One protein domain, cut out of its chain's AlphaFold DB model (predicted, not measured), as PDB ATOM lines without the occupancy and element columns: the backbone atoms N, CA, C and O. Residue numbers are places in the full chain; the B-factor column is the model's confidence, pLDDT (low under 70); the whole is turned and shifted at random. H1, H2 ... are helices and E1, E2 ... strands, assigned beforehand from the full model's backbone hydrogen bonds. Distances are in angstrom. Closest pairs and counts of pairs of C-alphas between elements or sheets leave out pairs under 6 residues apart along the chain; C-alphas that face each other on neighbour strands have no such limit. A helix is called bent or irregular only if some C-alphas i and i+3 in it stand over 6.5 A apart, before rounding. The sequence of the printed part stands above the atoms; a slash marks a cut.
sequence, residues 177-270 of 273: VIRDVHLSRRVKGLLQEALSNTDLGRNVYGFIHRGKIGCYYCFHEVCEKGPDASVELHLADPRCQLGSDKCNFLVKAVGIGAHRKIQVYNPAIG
ATOM      1  N   VAL A 177     212.051 277.364 173.805       54.22
ATOM      2  CA  VAL A 177     211.053 276.827 172.872       54.22
ATOM      3  C   VAL A 177     211.656 276.820 171.466       54.22
ATOM      4  O   VAL A 177     211.862 277.884 170.884       54.22
ATOM      5  N   ILE A 178     211.891 275.639 170.882       53.56
ATOM      6  CA  ILE A 178     212.005 275.529 169.423       53.56
ATOM      7  C   ILE A 178     210.597 275.740 168.869       53.56
ATOM      8  O   ILE A 178     209.758 274.835 168.868       53.56
ATOM      9  N   ARG A 179     210.330 276.976 168.454       51.25
ATOM     10  CA  ARG A 179     209.120 277.334 167.724       51.25
ATOM     11  C   ARG A 179     209.299 276.840 166.294       51.25
ATOM     12  O   ARG A 179     210.023 277.476 165.532       51.25
ATOM     13  N   ASP A 180     208.637 275.744 165.930       46.19
ATOM     14  CA  ASP A 180     208.374 275.464 164.516       46.19
ATOM     15  C   ASP A 180     207.693 276.707 163.924       46.19
ATOM     16  O   ASP A 180     206.727 277.222 164.490       46.19
ATOM     17  N   VAL A 181     208.246 277.283 162.855       48.41
ATOM     18  CA  VAL A 181     208.003 278.710 162.534       48.41
ATOM     19  C   VAL A 181     206.512 279.008 162.286       48.41
ATOM     20  O   VAL A 181     206.005 280.082 162.629       48.41
ATOM     21  N   HIS A 182     205.772 277.992 161.842       52.59
ATOM     22  CA  HIS A 182     204.342 278.024 161.553       52.59
ATOM     23  C   HIS A 182     203.418 277.688 162.752       52.59
ATOM     24  O   HIS A 182     202.246 277.376 162.538       52.59
ATOM     25  N   LEU A 183     203.866 277.766 164.022       61.25
ATOM     26  CA  LEU A 183     202.940 277.636 165.171       61.25
ATOM     27  C   LEU A 183     201.763 278.623 165.029       61.25
ATOM     28  O   LEU A 183     201.971 279.836 164.906       61.25
ATOM     29  N   SER A 184     200.527 278.118 165.077       65.00
ATOM     30  CA  SER A 184     199.323 278.938 164.900       65.00
ATOM     31  C   SER A 184     199.124 279.927 166.056       65.00
ATOM     32  O   SER A 184     199.658 279.744 167.152       65.00
ATOM     33  N   ARG A 185     198.314 280.976 165.843       67.06
ATOM     34  CA  ARG A 185     198.011 281.984 166.882       67.06
ATOM     35  C   ARG A 185     197.432 281.344 168.156       67.06
ATOM     36  O   ARG A 185     197.803 281.749 169.253       67.06
ATOM     37  N   ARG A 186     196.605 280.298 168.004       70.81
ATOM     38  CA  ARG A 186     196.026 279.505 169.107       70.81
ATOM     39  C   ARG A 186     197.095 278.714 169.872       70.81
ATOM     40  O   ARG A 186     197.105 278.766 171.095       70.81
ATOM     41  N   VAL A 187     198.019 278.045 169.174       73.00
ATOM     42  CA  VAL A 187     199.142 277.320 169.809       73.00
ATOM     43  C   VAL A 187     200.068 278.282 170.554       73.00
ATOM     44  O   VAL A 187     200.421 278.024 171.699       73.00
ATOM     45  N   LYS A 188     200.422 279.413 169.927       71.25
ATOM     46  CA  LYS A 188     201.248 280.467 170.538       71.25
ATOM     47  C   LYS A 188     200.606 281.009 171.826       71.25
ATOM     48  O   LYS A 188     201.304 281.111 172.830       71.25
ATOM     49  N   GLY A 189     199.296 281.277 171.813       72.06
ATOM     50  CA  GLY A 189     198.537 281.719 172.990       72.06
ATOM     51  C   GLY A 189     198.514 280.686 174.121       72.06
ATOM     52  O   GLY A 189     198.963 280.990 175.219       72.06
ATOM     53  N   LEU A 190     198.084 279.451 173.837       76.06
ATOM     54  CA  LEU A 190     198.002 278.363 174.827       76.06
ATOM     55  C   LEU A 190     199.366 278.015 175.450       76.06
ATOM     56  O   LEU A 190     199.452 277.716 176.640       76.06
ATOM     57  N   LEU A 191     200.447 278.067 174.662       75.62
ATOM     58  CA  LEU A 191     201.806 277.876 175.171       75.62
ATOM     59  C   LEU A 191     202.214 279.022 176.113       75.62
ATOM     60  O   LEU A 191     202.833 278.772 177.141       75.62
ATOM     61  N   GLN A 192     201.876 280.268 175.774       74.31
ATOM     62  CA  GLN A 192     202.184 281.435 176.601       74.31
ATOM     63  C   GLN A 192     201.377 281.433 177.909       74.31
ATOM     64  O   GLN A 192     201.955 281.625 178.971       74.31
ATOM     65  N   GLU A 193     200.081 281.131 177.848       76.50
ATOM     66  CA  GLU A 193     199.183 280.995 179.002       76.50
ATOM     67  C   GLU A 193     199.691 279.947 180.008       76.50
ATOM     68  O   GLU A 193     199.855 280.240 181.195       76.50
ATOM     69  N   ALA A 194     200.042 278.752 179.526       75.94
ATOM     70  CA  ALA A 194     200.598 277.687 180.360       75.94
ATOM     71  C   ALA A 194     201.999 278.003 180.922       75.94
ATOM     72  O   ALA A 194     202.379 277.438 181.943       75.94
ATOM     73  N   LEU A 195     202.766 278.900 180.291       71.50
ATOM     74  CA  LEU A 195     204.053 279.378 180.812       71.50
ATOM     75  C   LEU A 195     203.907 280.546 181.802       71.50
ATOM     76  O   LEU A 195     204.766 280.706 182.666       71.50
ATOM     77  N   SER A 196     202.834 281.337 181.703       69.75
ATOM     78  CA  SER A 196     202.481 282.378 182.679       69.75
ATOM     79  C   SER A 196     201.824 281.816 183.946       69.75
ATOM     80  O   SER A 196     201.852 282.470 184.987       69.75
ATOM     81  N   ASN A 197     201.255 280.608 183.894       80.25
ATOM     82  CA  ASN A 197     200.776 279.894 185.076       80.25
ATOM     83  C   ASN A 197     201.949 279.230 185.829       80.25
ATOM     84  O   ASN A 197     202.677 278.413 185.266       80.25
ATOM     85  N   THR A 198     202.106 279.544 187.118       73.25
ATOM     86  CA  THR A 198     203.228 279.097 187.965       73.25
ATOM     87  C   THR A 198     203.403 277.577 188.037       73.25
ATOM     88  O   THR A 198     204.536 277.089 188.029       73.25
ATOM     89  N   ASP A 199     202.308 276.817 188.117       74.00
ATOM     90  CA  ASP A 199     202.359 275.368 188.330       74.00
ATOM     91  C   ASP A 199     202.477 274.612 187.003       74.00
ATOM     92  O   ASP A 199     203.317 273.718 186.870       74.00
ATOM     93  N   LEU A 200     201.742 275.046 185.972       77.94
ATOM     94  CA  LEU A 200     201.888 274.491 184.621       77.94
ATOM     95  C   LEU A 200     203.286 274.798 184.051       77.94
ATOM     96  O   LEU A 200     203.937 273.914 183.493       77.94
ATOM     97  N   GLY A 201     203.807 276.009 184.272       78.81
ATOM     98  CA  GLY A 201     205.158 276.413 183.881       78.81
ATOM     99  C   GLY A 201     206.252 275.625 184.610       78.81
ATOM    100  O   GLY A 201     207.254 275.248 183.995       78.81
ATOM    101  N   ARG A 202     206.042 275.285 185.893       81.56
ATOM    102  CA  ARG A 202     206.916 274.371 186.650       81.56
ATOM    103  C   ARG A 202     206.920 272.969 186.040       81.56
ATOM    104  O   ARG A 202     207.995 272.389 185.884       81.56
ATOM    105  N   ASN A 203     205.755 272.446 185.664       85.25
ATOM    106  CA  ASN A 203     205.625 271.132 185.036       85.25
ATOM    107  C   ASN A 203     206.290 271.091 183.648       85.25
ATOM    108  O   ASN A 203     207.107 270.203 183.393       85.25
ATOM    109  N   VAL A 204     206.070 272.106 182.804       83.25
ATOM    110  CA  VAL A 204     206.748 272.262 181.501       83.25
ATOM    111  C   VAL A 204     208.274 272.375 181.668       83.25
ATOM    112  O   VAL A 204     209.026 271.744 180.923       83.25
ATOM    113  N   TYR A 205     208.764 273.115 182.669       82.50
ATOM    114  CA  TYR A 205     210.199 273.193 182.978       82.50
ATOM    115  C   TYR A 205     210.768 271.846 183.457       82.50
ATOM    116  O   TYR A 205     211.847 271.429 183.022       82.50
ATOM    117  N   GLY A 206     210.031 271.135 184.318       82.81
ATOM    118  CA  GLY A 206     210.371 269.790 184.781       82.81
ATOM    119  C   GLY A 206     210.480 268.793 183.625       82.81
ATOM    120  O   GLY A 206     211.474 268.072 183.537       82.81
ATOM    121  N   PHE A 207     209.523 268.824 182.694       86.81
ATOM    122  CA  PHE A 207     209.539 268.041 181.460       86.81
ATOM    123  C   PHE A 207     210.754 268.362 180.579       86.81
ATOM    124  O   PHE A 207     211.485 267.446 180.202       86.81
ATOM    125  N   ILE A 208     211.050 269.644 180.324       84.44
ATOM    126  CA  ILE A 208     212.252 270.054 179.571       84.44
ATOM    127  C   ILE A 208     213.519 269.458 180.190       84.44
ATOM    128  O   ILE A 208     214.387 268.967 179.471       84.44
ATOM    129  N   HIS A 209     213.648 269.491 181.517       82.06
ATOM    130  CA  HIS A 209     214.871 269.058 182.188       82.06
ATOM    131  C   HIS A 209     214.985 267.546 182.410       82.06
ATOM    132  O   HIS A 209     216.100 267.029 182.335       82.06
ATOM    133  N   ARG A 210     213.881 266.837 182.671       82.50
ATOM    134  CA  ARG A 210     213.892 265.425 183.107       82.50
ATOM    135  C   ARG A 210     213.161 264.460 182.172       82.50
ATOM    136  O   ARG A 210     213.449 263.270 182.228       82.50
ATOM    137  N   GLY A 211     212.273 264.952 181.309       80.25
ATOM    138  CA  GLY A 211     211.496 264.129 180.380       80.25
ATOM    139  C   GLY A 211     212.360 263.344 179.386       80.25
ATOM    140  O   GLY A 211     213.538 263.654 179.156       80.25
ATOM    141  N   LYS A 212     211.763 262.312 178.786       80.81
ATOM    142  CA  LYS A 212     212.382 261.489 177.738       80.81
ATOM    143  C   LYS A 212     212.629 262.351 176.491       80.81
ATOM    144  O   LYS A 212     211.736 263.062 176.036       80.81
ATOM    145  N   ILE A 213     213.854 262.324 175.961       83.00
ATOM    146  CA  ILE A 213     214.213 263.067 174.741       83.00
ATOM    147  C   ILE A 213     213.623 262.365 173.509       83.00
ATOM    148  O   ILE A 213     213.510 261.144 173.489       83.00
ATOM    149  N   GLY A 214     213.262 263.139 172.482       75.31
ATOM    150  CA  GLY A 214     212.847 262.647 171.160       75.31
ATOM    151  C   GLY A 214     211.358 262.305 171.051       75.31
ATOM    152  O   GLY A 214     210.736 262.622 170.039       75.31
ATOM    153  N   CYS A 215     210.786 261.743 172.113       80.31
ATOM    154  CA  CYS A 215     209.406 261.266 172.190       80.31
ATOM    155  C   CYS A 215     208.377 262.404 172.262       80.31
ATOM    156  O   CYS A 215     208.585 263.385 172.981       80.31
ATOM    157  N   TYR A 216     207.258 262.260 171.544       79.75
ATOM    158  CA  TYR A 216     206.164 263.234 171.544       79.75
ATOM    159  C   TYR A 216     205.098 262.896 172.591       79.75
ATOM    160  O   TYR A 216     204.774 261.731 172.811       79.75
ATOM    161  N   TYR A 217     204.521 263.940 173.184       82.62
ATOM    162  CA  TYR A 217     203.490 263.883 174.219       82.62
ATOM    163  C   TYR A 217     202.409 264.937 173.953       82.62
ATOM    164  O   TYR A 217     202.662 265.953 173.296       82.62
ATOM    165  N   CYS A 218     201.211 264.737 174.502       81.69
ATOM    166  CA  CYS A 218     200.188 265.781 174.558       81.69
ATOM    167  C   CYS A 218     200.656 266.959 175.419       81.69
ATOM    168  O   CYS A 218     201.105 266.759 176.548       81.69
ATOM    169  N   PHE A 219     200.454 268.198 174.957       81.94
ATOM    170  CA  PHE A 219     200.775 269.366 175.781       81.94
ATOM    171  C   PHE A 219     199.961 269.420 177.085       81.94
ATOM    172  O   PHE A 219     200.509 269.824 178.104       81.94
ATOM    173  N   HIS A 220     198.708 268.934 177.100       80.75
ATOM    174  CA  HIS A 220     197.942 268.816 178.350       80.75
ATOM    175  C   HIS A 220     198.626 267.881 179.359       80.75
ATOM    176  O   HIS A 220     198.714 268.226 180.530       80.75
ATOM    177  N   GLU A 221     199.194 266.752 178.918       83.75
ATOM    178  CA  GLU A 221     199.828 265.791 179.828       83.75
ATOM    179  C   GLU A 221     201.131 266.367 180.394       83.75
ATOM    180  O   GLU A 221     201.430 266.194 181.572       83.75
ATOM    181  N   VAL A 222     201.874 267.125 179.585       85.62
ATOM    182  CA  VAL A 222     203.055 267.870 180.042       85.62
ATOM    183  C   VAL A 222     202.678 269.010 180.999       85.62
ATOM    184  O   VAL A 222     203.430 269.286 181.931       85.62
ATOM    185  N   CYS A 223     201.516 269.643 180.838       84.31
ATOM    186  CA  CYS A 223     200.999 270.627 181.793       84.31
ATOM    187  C   CYS A 223     200.532 269.985 183.114       84.31
ATOM    188  O   CYS A 223     200.811 270.532 184.179       84.31
ATOM    189  N   GLU A 224     199.868 268.828 183.068       83.06
ATOM    190  CA  GLU A 224     199.336 268.115 184.241       83.06
ATOM    191  C   GLU A 224     200.413 267.355 185.032       83.06
ATOM    192  O   GLU A 224     200.468 267.457 186.256       83.06
ATOM    193  N   LYS A 225     201.269 266.590 184.339       82.81
ATOM    194  CA  LYS A 225     202.230 265.636 184.927       82.81
ATOM    195  C   LYS A 225     203.690 266.076 184.823       82.81
ATOM    196  O   LYS A 225     204.550 265.488 185.474       82.81
ATOM    197  N   GLY A 226     204.002 267.067 183.987       85.25
ATOM    198  CA  GLY A 226     205.366 267.558 183.790       85.25
ATOM    199  C   GLY A 226     206.352 266.449 183.396       85.25
ATOM    200  O   GLY A 226     206.207 265.874 182.317       85.25
ATOM    201  N   PRO A 227     207.378 266.152 184.218       82.56
ATOM    202  CA  PRO A 227     208.361 265.112 183.914       82.56
ATOM    203  C   PRO A 227     207.771 263.696 183.874       82.56
ATOM    204  O   PRO A 227     208.345 262.844 183.199       82.56
ATOM    205  N   ASP A 228     206.637 263.462 184.540       81.25
ATOM    206  CA  ASP A 228     205.979 262.156 184.654       81.25
ATOM    207  C   ASP A 228     204.915 261.938 183.552       81.25
ATOM    208  O   ASP A 228     204.019 261.097 183.669       81.25
ATOM    209  N   ALA A 229     205.005 262.709 182.458       81.81
ATOM    210  CA  ALA A 229     204.238 262.485 181.237       81.81
ATOM    211  C   ALA A 229     204.556 261.094 180.653       81.81
ATOM    212  O   ALA A 229     205.712 260.715 180.456       81.81
ATOM    213  N   SER A 230     203.502 260.320 180.410       73.31
ATOM    214  CA  SER A 230     203.547 258.858 180.311       73.31
ATOM    215  C   SER A 230     203.011 258.314 178.989       73.31
ATOM    216  O   SER A 230     203.397 257.218 178.582       73.31
ATOM    217  N   VAL A 231     202.141 259.061 178.301       71.31
ATOM    218  CA  VAL A 231     201.523 258.632 177.046       71.31
ATOM    219  C   VAL A 231     202.364 259.146 175.884       71.31
ATOM    220  O   VAL A 231     202.127 260.216 175.328       71.31
ATOM    221  N   GLU A 232     203.363 258.350 175.514       73.75
ATOM    222  CA  GLU A 232     204.121 258.564 174.285       73.75
ATOM    223  C   GLU A 232     203.212 258.409 173.055       73.75
ATOM    224  O   GLU A 232     202.413 257.470 172.947       73.75
ATOM    225  N   LEU A 233     203.327 259.359 172.128       70.50
ATOM    226  CA  LEU A 233     202.545 259.436 170.900       70.50
ATOM    227  C   LEU A 233     203.460 259.412 169.674       70.50
ATOM    228  O   LEU A 233     204.547 259.990 169.666       70.50
ATOM    229  N   HIS A 234     202.988 258.772 168.608       64.19
ATOM    230  CA  HIS A 234     203.670 258.735 167.318       64.19
ATOM    231  C   HIS A 234     202.986 259.695 166.342       64.19
ATOM    232  O   HIS A 234     201.761 259.753 166.286       64.19
ATOM    233  N   LEU A 235     203.766 260.417 165.531       58.53
ATOM    234  CA  LEU A 235     203.233 261.404 164.578       58.53
ATOM    235  C   LEU A 235     202.263 260.804 163.543       58.53
ATOM    236  O   LEU A 235     201.391 261.507 163.046       58.53
ATOM    237  N   ALA A 236     202.405 259.510 163.238       50.59
ATOM    238  CA  ALA A 236     201.545 258.774 162.309       50.59
ATOM    239  C   ALA A 236     200.186 258.342 162.905       50.59
ATOM    240  O   ALA A 236     199.350 257.810 162.181       50.59
ATOM    241  N   ASP A 237     199.964 258.549 164.205       52.91
ATOM    242  CA  ASP A 237     198.766 258.131 164.943       52.91
ATOM    243  C   ASP A 237     198.167 259.353 165.675       52.91
ATOM    244  O   ASP A 237     198.479 259.604 166.846       52.91
ATOM    245  N   PRO A 238     197.362 260.188 164.981       51.88
ATOM    246  CA  PRO A 238     196.995 261.536 165.423       51.88
ATOM    247  C   PRO A 238     195.877 261.545 166.482       51.88
ATOM    248  O   PRO A 238     194.849 262.208 166.332       51.88
ATOM    249  N   ARG A 239     196.105 260.854 167.607       54.94
ATOM    250  CA  ARG A 239     195.229 260.831 168.795       54.94
ATOM    251  C   ARG A 239     195.073 262.190 169.495       54.94
ATOM    252  O   ARG A 239     194.210 262.327 170.355       54.94
ATOM    253  N   CYS A 240     195.863 263.198 169.118       59.25
ATOM    254  CA  CYS A 240     195.693 264.586 169.548       59.25
ATOM    255  C   CYS A 240     195.458 265.497 168.339       59.25
ATOM    256  O   CYS A 240     196.392 265.820 167.606       59.25
ATOM    257  N   GLN A 241     194.210 265.923 168.140       53.56
ATOM    258  CA  GLN A 241     193.825 266.877 167.094       53.56
ATOM    259  C   GLN A 241     193.629 268.274 167.684       53.56
ATOM    260  O   GLN A 241     193.184 268.418 168.823       53.56
ATOM    261  N   LEU A 242     193.977 269.310 166.918       46.19
ATOM    262  CA  LEU A 242     194.036 270.676 167.429       46.19
ATOM    263  C   LEU A 242     192.636 271.262 167.652       46.19
ATOM    264  O   LEU A 242     191.990 271.730 166.716       46.19
ATOM    265  N   GLY A 243     192.208 271.316 168.912       44.56
ATOM    266  CA  GLY A 243     190.980 271.992 169.308       44.56
ATOM    267  C   GLY A 243     189.782 271.098 169.599       44.56
ATOM    268  O   GLY A 243     188.679 271.639 169.649       44.56
ATOM    269  N   SER A 244     189.980 269.798 169.847       53.53
ATOM    270  CA  SER A 244     188.998 269.063 170.653       53.53
ATOM    271  C   SER A 244     188.986 269.602 172.087       53.53
ATOM    272  O   SER A 244     189.960 270.195 172.556       53.53
ATOM    273  N   ASP A 245     187.901 269.338 172.807       47.25
ATOM    274  CA  ASP A 245     187.674 269.664 174.222       47.25
ATOM    275  C   ASP A 245     188.718 269.075 175.195       47.25
ATOM    276  O   ASP A 245     188.693 269.390 176.385       47.25
ATOM    277  N   LYS A 246     189.665 268.262 174.702       53.41
ATOM    278  CA  LYS A 246     190.786 267.715 175.482       53.41
ATOM    279  C   LYS A 246     192.160 267.825 174.817       53.41
ATOM    280  O   LYS A 246     193.121 267.362 175.420       53.41
ATOM    281  N   CYS A 247     192.324 268.395 173.614       56.22
ATOM    282  CA  CYS A 247     193.639 268.387 172.949       56.22
ATOM    283  C   CYS A 247     194.078 269.699 172.287       56.22
ATOM    284  O   CYS A 247     193.398 270.282 171.442       56.22
ATOM    285  N   ASN A 248     195.288 270.122 172.671       66.62
ATOM    286  CA  ASN A 248     195.876 271.408 172.309       66.62
ATOM    287  C   ASN A 248     196.879 271.271 171.156       66.62
ATOM    288  O   ASN A 248     196.652 271.839 170.094       66.62
ATOM    289  N   PHE A 249     197.985 270.546 171.362       72.44
ATOM    290  CA  PHE A 249     199.042 270.259 170.377       72.44
ATOM    291  C   PHE A 249     200.035 269.227 170.954       72.44
ATOM    292  O   PHE A 249     199.927 268.859 172.128       72.44
ATOM    293  N   LEU A 250     200.999 268.767 170.144       79.19
ATOM    294  CA  LEU A 250     202.062 267.854 170.581       79.19
ATOM    295  C   LEU A 250     203.344 268.610 170.952       79.19
ATOM    296  O   LEU A 250     203.666 269.649 170.373       79.19
ATOM    297  N   VAL A 251     204.112 268.060 171.888       80.62
ATOM    298  CA  VAL A 251     205.427 268.576 172.297       80.62
ATOM    299  C   VAL A 251     206.429 267.449 172.529       80.62
ATOM    300  O   VAL A 251     206.035 266.333 172.851       80.62
ATOM    301  N   LYS A 252     207.727 267.746 172.413       82.12
ATOM    302  CA  LYS A 252     208.811 266.834 172.811       82.12
ATOM    303  C   LYS A 252     209.984 267.553 173.467       82.12
ATOM    304  O   LYS A 252     210.264 268.709 173.146       82.12
ATOM    305  N   ALA A 253     210.698 266.863 174.354       83.00
ATOM    306  CA  ALA A 253     211.978 267.337 174.878       83.00
ATOM    307  C   ALA A 253     213.109 267.018 173.884       83.00
ATOM    308  O   ALA A 253     213.169 265.924 173.322       83.00
ATOM    309  N   VAL A 254     214.024 267.965 173.668       74.56
ATOM    310  CA  VAL A 254     215.156 267.828 172.733       74.56
ATOM    311  C   VAL A 254     216.434 268.425 173.315       74.56
ATOM    312  O   VAL A 254     216.391 269.401 174.065       74.56
ATOM    313  N   GLY A 255     217.585 267.844 172.975       70.94
ATOM    314  CA  GLY A 255     218.899 268.401 173.302       70.94
ATOM    315  C   GLY A 255     219.441 269.268 172.165       70.94
ATOM    316  O   GLY A 255     219.431 268.844 171.014       70.94
ATOM    317  N   ILE A 256     219.953 270.457 172.487       65.25
ATOM    318  CA  ILE A 256     220.826 271.253 171.614       65.25
ATOM    319  C   ILE A 256     222.109 271.546 172.396       65.25
ATOM    320  O   ILE A 256     222.112 272.369 173.314       65.25
ATOM    321  N   GLY A 257     223.198 270.858 172.047       66.56
ATOM    322  CA  GLY A 257     224.466 270.951 172.777       66.56
ATOM    323  C   GLY A 257     224.284 270.647 174.269       66.56
ATOM    324  O   GLY A 257     223.679 269.643 174.637       66.56
ATOM    325  N   ALA A 258     224.762 271.544 175.133       62.28
ATOM    326  CA  ALA A 258     224.647 271.427 176.590       62.28
ATOM    327  C   ALA A 258     223.260 271.810 177.164       62.28
ATOM    328  O   ALA A 258     223.103 271.917 178.383       62.28
ATOM    329  N   HIS A 259     222.250 272.073 176.328       63.72
ATOM    330  CA  HIS A 259     220.950 272.588 176.769       63.72
ATOM    331  C   HIS A 259     219.792 271.700 176.316       63.72
ATOM    332  O   HIS A 259     219.709 271.308 175.156       63.72
ATOM    333  N   ARG A 260     218.840 271.442 177.218       74.31
ATOM    334  CA  ARG A 260     217.544 270.854 176.857       74.31
ATOM    335  C   ARG A 260     216.518 271.948 176.558       74.31
ATOM    336  O   ARG A 260     216.478 272.956 177.266       74.31
ATOM    337  N   LYS A 261     215.698 271.722 175.532       78.50
ATOM    338  CA  LYS A 261     214.637 272.597 175.010       78.50
ATOM    339  C   LYS A 261     213.340 271.800 174.811       78.50
ATOM    340  O   LYS A 261     213.373 270.570 174.796       78.50
ATOM    341  N   ILE A 262     212.218 272.494 174.626       79.25
ATOM    342  CA  ILE A 262     210.959 271.903 174.145       79.25
ATOM    343  C   ILE A 262     210.779 272.242 172.664       79.25
ATOM    344  O   ILE A 262     210.946 273.397 172.275       79.25
ATOM    345  N   GLN A 263     210.450 271.255 171.833       76.44
ATOM    346  CA  GLN A 263     209.957 271.477 170.471       76.44
ATOM    347  C   GLN A 263     208.443 271.270 170.457       76.44
ATOM    348  O   GLN A 263     207.935 270.344 171.092       76.44
ATOM    349  N   VAL A 264     207.732 272.136 169.738       77.75
ATOM    350  CA  VAL A 264     206.270 272.120 169.625       77.75
ATOM    351  C   VAL A 264     205.881 271.683 168.217       77.75
ATOM    352  O   VAL A 264     206.318 272.306 167.257       77.75
ATOM    353  N   TYR A 265     205.038 270.658 168.093       70.69
ATOM    354  CA  TYR A 265     204.541 270.153 166.813       70.69
ATOM    355  C   TYR A 265     203.029 270.377 166.681       70.69
ATOM    356  O   TYR A 265     202.240 270.011 167.557       70.69
ATOM    357  N   ASN A 266     202.624 270.968 165.556       65.38
ATOM    358  CA  ASN A 266     201.229 271.231 165.221       65.38
ATOM    359  C   ASN A 266     200.752 270.263 164.115       65.38
ATOM    360  O   ASN A 266     201.116 270.473 162.957       65.38
ATOM    361  N   PRO A 267     199.910 269.255 164.420       54.53
ATOM    362  CA  PRO A 267     199.427 268.305 163.415       54.53
ATOM    363  C   PRO A 267     198.537 268.946 162.338       54.53
ATOM    364  O   PRO A 267     198.432 268.404 161.244       54.53
ATOM    365  N   ALA A 268     197.953 270.126 162.585       51.38
ATOM    366  CA  ALA A 268     197.084 270.824 161.627       51.38
ATOM    367  C   ALA A 268     197.821 271.438 160.411       51.38
ATOM    368  O   ALA A 268     197.229 272.203 159.659       51.38
ATOM    369  N   ILE A 269     199.113 271.141 160.241       48.25
ATOM    370  CA  ILE A 269     199.943 271.527 159.083       48.25
ATOM    371  C   ILE A 269     200.273 270.283 158.222       48.25
ATOM    372  O   ILE A 269     200.855 270.389 157.150       48.25
ATOM    373  N   GLY A 270     199.865 269.088 158.669       40.59
ATOM    374  CA  GLY A 270     200.170 267.800 158.045       40.59
ATOM    375  C   GLY A 270     199.164 267.278 157.012       40.59
ATOM    376  O   GLY A 270     199.272 266.106 156.667       40.59
TER     377      GLY A 270
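AT A GLANCE: This is residues 177 to 270 of the 273 residues of an uncharacterized protein of Gibberella intermedia (UniProt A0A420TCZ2). A twisted sheet is built on the long hairpin E3 and E4, with short E1 and E2 at its edges; H2 and H3 pack together over one face, making two layers, and H1 meets H2 at a corner. A long loop, residues 229 to 249, joins H3 to E3. The printed part has 94 residues, in the order E1 H1 H2 E2 H3 E3 E4; the sheet, E1 E4 E3 E2, is mixed, and so is the class, helices and strands. It is compact, with a radius of gyration of the C-alphas of 12.1 A and spans of 31 by 27 by 26 A.

HOW THE PARTS SIT: E3, residues 250 to 256, and E4, residues 259 to 265, are antiparallel, with N 254 and O 261 2.9 A apart. E2, residues 216 to 218, is antiparallel to E3, with N 217 to O 251 at 2.9 A. E1, residues 177 to 179, is parallel to E4, with N 178 to O 262 at 2.8 A. H2, residues 198 to 210, is on the sheet at a height of 11.4 A. H3, residues 219 to 228, is on the same face; it is irregular, with C-alphas 224 and 227 9.5 A apart. H2 and H3 touch at a steep tilt of 57 degrees, the closest C-alphas being those of Asn 203 and Gly 226, 3.8 A. H1, residues 185 to 196, only grazes the sheet; it touches H2 only at the corner, at Leu 195 and Gly 201, whose C-alphas are 4.4 A apart. E1, H1 H2, E2 form a split strand-helix-strand unit, two strands of one sheet that are not neighbours, joined through helices, with E4 and E3 between them in the sheet; its crossover is left-handed. Each O i to N i+4 pair is within hydrogen-bond range in H1 and H2, and 4 of 6 in H3.

IN THESE COORDINATES: E1 begins at C-alpha 177 (211.053, 276.827, 172.872), and E4, 19.3 A long, ends at C-alpha 265 (204.541, 270.153, 166.813). E3 is 19.1 A long, H2 18.0 A and H1 16.4 A.

THE WHOLE: The farthest C-alphas, Asp 245 and Ala 258, are 37.1 A apart. The printed part has no cut. The link H3 to E3 is long. Mean pLDDT of the printed part is 70.4; residues 177 to 185 and 234 to 248 are among those under 70.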